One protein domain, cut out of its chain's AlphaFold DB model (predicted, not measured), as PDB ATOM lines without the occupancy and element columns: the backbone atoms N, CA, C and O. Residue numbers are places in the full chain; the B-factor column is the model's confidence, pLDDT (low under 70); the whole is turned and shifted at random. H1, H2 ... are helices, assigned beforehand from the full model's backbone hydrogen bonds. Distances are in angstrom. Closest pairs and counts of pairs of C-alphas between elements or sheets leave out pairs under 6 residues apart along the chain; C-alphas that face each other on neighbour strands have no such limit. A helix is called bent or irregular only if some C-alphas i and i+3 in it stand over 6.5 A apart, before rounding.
ATOM      1  N   ARG A 145     290.169 267.435 283.830       55.12
ATOM      2  CA  ARG A 145     289.436 266.745 284.898       55.12
ATOM      3  C   ARG A 145     288.466 267.651 285.661       55.12
ATOM      4  O   ARG A 145     287.486 267.125 286.169       55.12
ATOM      5  N   ASP A 146     288.683 268.968 285.659       56.22
ATOM      6  CA  ASP A 146     287.953 269.886 286.552       56.22
ATOM      7  C   ASP A 146     286.971 270.811 285.809       56.22
ATOM      8  O   ASP A 146     286.232 271.568 286.435       56.22
ATOM      9  N   HIS A 147     286.909 270.757 284.473       59.91
ATOM     10  CA  HIS A 147     285.904 271.507 283.715       59.91
ATOM     11  C   HIS A 147     284.560 270.770 283.685       59.91
ATOM     12  O   HIS A 147     284.306 269.944 282.804       59.91
ATOM     13  N   ALA A 148     283.693 271.123 284.633       59.22
ATOM     14  CA  ALA A 148     282.283 270.739 284.685       59.22
ATOM     15  C   ALA A 148     281.362 271.839 284.113       59.22
ATOM     16  O   ALA A 148     280.317 272.138 284.683       59.22
ATOM     17  N   ASP A 149     281.756 272.474 283.003       69.12
ATOM     18  CA  ASP A 149     280.864 273.397 282.293       69.12
ATOM     19  C   ASP A 149     279.711 272.591 281.657       69.12
ATOM     20  O   ASP A 149     279.986 271.669 280.874       69.12
ATOM     21  N   PRO A 150     278.434 272.907 281.955       77.69
ATOM     22  CA  PRO A 150     277.281 272.255 281.336       77.69
ATOM     23  C   PRO A 150     277.347 272.207 279.803       77.69
ATOM     24  O   PRO A 150     276.967 271.197 279.205       77.69
ATOM     25  N   LEU A 151     277.886 273.248 279.155       79.19
ATOM     26  CA  LEU A 151     278.040 273.282 277.696       79.19
ATOM     27  C   LEU A 151     279.080 272.276 277.200       79.19
ATOM     28  O   LEU A 151     278.896 271.651 276.155       79.19
ATOM     29  N   LEU A 152     280.166 272.086 277.952       81.69
ATOM     30  CA  LEU A 152     281.198 271.110 277.615       81.69
ATOM     31  C   LEU A 152     280.692 269.674 277.792       81.69
ATOM     32  O   LEU A 152     281.021 268.808 276.979       81.69
ATOM     33  N   ILE A 153     279.885 269.421 278.826       83.06
ATOM     34  CA  ILE A 153     279.242 268.117 279.050       83.06
ATOM     35  C   ILE A 153     278.312 267.786 277.877       83.06
ATOM     36  O   ILE A 153     278.416 266.701 277.299       83.06
ATOM     37  N   GLU A 154     277.468 268.734 277.468       86.06
ATOM     38  CA  GLU A 154     276.540 268.530 276.353       86.06
ATOM     39  C   GLU A 154     277.274 268.349 275.017       86.06
ATOM     40  O   GLU A 154     276.986 267.420 274.258       86.06
ATOM     41  N   ALA A 155     278.298 269.161 274.748       87.12
ATOM     42  CA  ALA A 155     279.100 269.025 273.537       87.12
ATOM     43  C   ALA A 155     279.825 267.670 273.463       87.12
ATOM     44  O   ALA A 155     279.903 267.067 272.389       87.12
ATOM     45  N   ARG A 156     280.322 267.154 274.596       89.88
ATOM     46  CA  ARG A 156     280.919 265.809 274.679       89.88
ATOM     47  C   ARG A 156     279.894 264.712 274.405       89.88
ATOM     48  O   ARG A 156     280.214 263.759 273.693       89.88
ATOM     49  N   ARG A 157     278.671 264.853 274.922       91.06
ATOM     50  CA  ARG A 157     277.571 263.910 274.666       91.06
ATOM     51  C   ARG A 157     277.236 263.849 273.173       91.06
ATOM     52  O   ARG A 157     277.234 262.764 272.598       91.06
ATOM     53  N   ILE A 158     277.052 265.006 272.533       93.00
ATOM     54  CA  ILE A 158     276.782 265.106 271.088       93.00
ATOM     55  C   ILE A 158     277.942 264.522 270.268       93.00
ATOM     56  O   ILE A 158     277.722 263.775 269.315       93.00
ATOM     57  N   ALA A 159     279.188 264.832 270.636       92.44
ATOM     58  CA  ALA A 159     280.363 264.319 269.936       92.44
ATOM     59  C   ALA A 159     280.507 262.794 270.054       92.44
ATOM     60  O   ALA A 159     280.982 262.159 269.114       92.44
ATOM     61  N   THR A 160     280.079 262.212 271.177       91.25
ATOM     62  CA  THR A 160     280.089 260.758 271.390       91.25
ATOM     63  C   THR A 160     279.078 260.070 270.476       91.25
ATOM     64  O   THR A 160     279.479 259.211 269.694       91.25
ATOM     65  N   ASP A 161     277.818 260.520 270.463       94.00
ATOM     66  CA  ASP A 161     276.774 259.979 269.569       94.00
ATOM     67  C   ASP A 161     277.171 260.111 268.086       94.00
ATOM     68  O   ASP A 161     277.061 259.166 267.299       94.00
ATOM     69  N   LEU A 162     277.735 261.258 267.695       92.75
ATOM     70  CA  LEU A 162     278.225 261.464 266.332       92.75
ATOM     71  C   LEU A 162     279.406 260.542 265.993       92.75
ATOM     72  O   LEU A 162     279.524 260.074 264.856       92.75
ATOM     73  N   GLY A 163     280.286 260.312 266.965       91.75
ATOM     74  CA  GLY A 163     281.448 259.451 266.819       91.75
ATOM     75  C   GLY A 163     281.080 257.984 266.668       91.75
ATOM     76  O   GLY A 163     281.642 257.316 265.800       91.75
ATOM     77  N   GLU A 164     280.101 257.506 267.432       90.81
ATOM     78  CA  GLU A 164     279.563 256.147 267.322       90.81
ATOM     79  C   GLU A 164     278.924 255.920 265.949       90.81
ATOM     80  O   GLU A 164     279.300 254.986 265.238       90.81
ATOM     81  N   ARG A 165     278.059 256.841 265.501       93.62
ATOM     82  CA  ARG A 165     277.400 256.753 264.181       93.62
ATOM     83  C   ARG A 165     278.376 256.803 263.007       93.62
ATOM     84  O   ARG A 165     278.080 256.277 261.937       93.62
ATOM     85  N   ARG A 166     279.523 257.469 263.171       88.19
ATOM     86  CA  ARG A 166     280.532 257.642 262.110       88.19
ATOM     87  C   ARG A 166     281.770 256.767 262.282       88.19
ATOM     88  O   ARG A 166     282.723 256.940 261.521       88.19
ATOM     89  N   GLY A 167     281.775 255.857 263.256       91.94
ATOM     90  CA  GLY A 167     282.887 254.937 263.498       91.94
ATOM     91  C   GLY A 167     284.207 255.654 263.787       91.94
ATOM     92  O   GLY A 167     285.255 255.292 263.244       91.94
ATOM     93  N   TRP A 168     284.176 256.719 264.591       92.81
ATOM     94  CA  TRP A 168     285.384 257.468 264.918       92.81
ATOM     95  C   TRP A 168     286.410 256.583 265.618       92.81
ATOM     96  O   TRP A 168     286.137 255.898 266.599       92.81
ATOM     97  N   THR A 169     287.649 256.653 265.136       88.19
ATOM     98  CA  THR A 169     288.766 256.036 265.850       88.19
ATOM     99  C   THR A 169     289.003 256.757 267.178       88.19
ATOM    100  O   THR A 169     288.777 257.965 267.289       88.19
ATOM    101  N   ARG A 170     289.584 256.051 268.160       79.94
ATOM    102  CA  ARG A 170     290.017 256.623 269.454       79.94
ATOM    103  C   ARG A 170     290.812 257.930 269.334       79.94
ATOM    104  O   ARG A 170     290.768 258.771 270.223       79.94
ATOM    105  N   TRP A 171     291.555 258.099 268.240       69.25
ATOM    106  CA  TRP A 171     292.372 259.283 267.988       69.25
ATOM    107  C   TRP A 171     291.527 260.487 267.587       69.25
ATOM    108  O   TRP A 171     291.738 261.572 268.111       69.25
ATOM    109  N   VAL A 172     290.538 260.280 266.714       85.19
ATOM    110  CA  VAL A 172     289.609 261.336 266.296       85.19
ATOM    111  C   VAL A 172     288.761 261.789 267.480       85.19
ATOM    112  O   VAL A 172     288.653 262.986 267.713       85.19
ATOM    113  N   ALA A 173     288.248 260.851 268.281       87.19
ATOM    114  CA  ALA A 173     287.506 261.179 269.500       87.19
ATOM    115  C   ALA A 173     288.357 262.003 270.489       87.19
ATOM    116  O   ALA A 173     287.902 263.016 271.011       87.19
ATOM    117  N   SER A 174     289.623 261.619 270.684       77.75
ATOM    118  CA  SER A 174     290.575 262.343 271.537       77.75
ATOM    119  C   SER A 174     290.910 263.749 271.018       77.75
ATOM    120  O   SER A 174     291.077 264.676 271.815       77.75
ATOM    121  N   ASP A 175     291.046 263.923 269.703       79.94
ATOM    122  CA  ASP A 175     291.312 265.231 269.090       79.94
ATOM    123  C   ASP A 175     290.085 266.149 269.171       79.94
ATOM    124  O   ASP A 175     290.230 267.338 269.460       79.94
ATOM    125  N   VAL A 176     288.881 265.599 268.986       87.94
ATOM    126  CA  VAL A 176     287.623 266.342 269.135       87.94
ATOM    127  C   VAL A 176     287.396 266.747 270.590       87.94
ATOM    128  O   VAL A 176     287.146 267.922 270.835       87.94
ATOM    129  N   ASP A 177     287.568 265.848 271.565       84.38
ATOM    130  CA  ASP A 177     287.475 266.198 272.994       84.38
ATOM    131  C   ASP A 177     288.467 267.310 273.362       84.38
ATOM    132  O   ASP A 177     288.106 268.298 274.003       84.38
ATOM    133  N   ARG A 178     289.711 267.216 272.873       78.25
ATOM    134  CA  ARG A 178     290.708 268.275 273.062       78.25
ATOM    135  C   ARG A 178     290.235 269.609 272.481       78.25
ATOM    136  O   ARG A 178     290.433 270.634 273.127       78.25
ATOM    137  N   ALA A 179     289.659 269.610 271.281       79.38
ATOM    138  CA  ALA A 179     289.152 270.820 270.641       79.38
ATOM    139  C   ALA A 179     287.953 271.413 271.398       79.38
ATOM    140  O   ALA A 179     287.921 272.622 271.608       79.38
ATOM    141  N   LEU A 180     287.020 270.579 271.867       84.56
ATOM    142  CA  LEU A 180     285.872 271.011 272.669       84.56
ATOM    143  C   LEU A 180     286.310 271.666 273.977       84.56
ATOM    144  O   LEU A 180     285.836 272.750 274.303       84.56
ATOM    145  N   VAL A 181     287.271 271.062 274.682       77.31
ATOM    146  CA  VAL A 181     287.855 271.661 275.889       77.31
ATOM    147  C   VAL A 181     288.501 273.009 275.562       77.31
ATOM    148  O   VAL A 181     288.275 273.963 276.291       77.31
ATOM    149  N   ILE A 182     289.252 273.129 274.458       73.81
ATOM    150  CA  ILE A 182     289.873 274.397 274.015       73.81
ATOM    151  C   ILE A 182     288.839 275.486 273.723       73.81
ATOM    152  O   ILE A 182     289.068 276.644 274.066       73.81
ATOM    153  N   LEU A 183     287.734 275.129 273.074       75.81
ATOM    154  CA  LEU A 183     286.720 276.090 272.654       75.81
ATOM    155  C   LEU A 183     285.814 276.522 273.809       75.81
ATOM    156  O   LEU A 183     285.502 277.701 273.908       75.81
ATOM    157  N   LEU A 184     285.401 275.592 274.671       73.69
ATOM    158  CA  LEU A 184     284.311 275.826 275.625       73.69
ATOM    159  C   LEU A 184     284.767 276.230 277.031       73.69
ATOM    160  O   LEU A 184     284.012 276.865 277.749       73.69
ATOM    161  N   SER A 185     286.018 275.975 277.400       64.25
ATOM    162  CA  SER A 185     286.584 276.320 278.722       64.25
ATOM    163  C   SER A 185     286.640 277.819 279.062       64.25
ATOM    164  O   SER A 185     286.861 278.154 280.223       64.25
ATOM    165  N   CYS A 186     286.414 278.718 278.096       54.62
ATOM    166  CA  CYS A 186     286.374 280.169 278.325       54.62
ATOM    167  C   CYS A 186     284.977 280.784 278.153       54.62
ATOM    168  O   CYS A 186     284.831 282.003 278.271       54.62
ATOM    169  N   HIS A 187     283.947 279.984 277.873       55.31
ATOM    170  CA  HIS A 187     282.583 280.486 277.757       55.31
ATOM    171  C   HIS A 187     281.904 280.465 279.125       55.31
ATOM    172  O   HIS A 187     280.968 279.713 279.369       55.31
ATOM    173  N   GLY A 188     282.360 281.349 280.022       49.88
ATOM    174  CA  GLY A 188     281.526 281.761 281.147       49.88
ATOM    175  C   GLY A 188     280.166 282.176 280.592       49.88
ATOM    176  O   GLY A 188     280.102 282.931 279.619       49.88
ATOM    177  N   THR A 189     279.097 281.611 281.142       42.03
ATOM    178  CA  THR A 189     277.726 281.822 280.689       42.03
ATOM    179  C   THR A 189     277.396 283.312 280.734       42.03
ATOM    180  O   THR A 189     276.955 283.851 281.746       42.03
TER     181      THR A 189
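This is residues 145 to 189 of the 206 residues of an uncharacterized protein of Actinomadura madurae (UniProt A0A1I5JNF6). This is a helical hairpin: two helices of similar length, H1 and H2, lie side by side and run opposite ways, joined at one end by the tight turn of residues 166 to 169. At the other end of the pair lie the two short end stretches without a named element, residues 145 to 149 before H1 and 185 to 189 after H2. The printed part has 45 residues with two named helices, H1 then H2, and no named strand; its class is all helix. It is only just compact, close to loose, with a radius of gyration of the C-alphas of 10.8 A, and its outline is a rod spanning 32 by 16 by 16 A.

Go along from Arg 145 and you come first to H1, residues 150 to 165, and then, after a tight link of 4 residues, to H2, residues 170 to 184. H1 and H2 touch, with 12 pairs of C-alphas within 8 A. Look for their closest C-alphas at Leu 152 and Leu 184, 6.0 A apart. Their centres are 10.3 A apart. The two form a helical hairpin, at a shallow tilt of 25 degrees, opposite ways. In both helices every backbone O i to N i+4 pair is within hydrogen-bond range.

Find C-alpha 150 at (277.281, 272.255, 281.336); from there H1 runs 23.1 A to C-alpha 165 at (277.400, 256.753, 264.181). H2 begins at C-alpha 170 and runs 21.0 A to C-alpha 184 at (284.311, 275.826, 275.625). Neither helix is bent.

The two C-alphas farthest apart are those of Gly 167 and Thr 189, at 32.3 A. The printed part has no cut. Read the B-factor column for pLDDT: its mean over the printed part is 78.6, and it is under 70 at residues 145 to 149, residue 171 and residues 185 to 189.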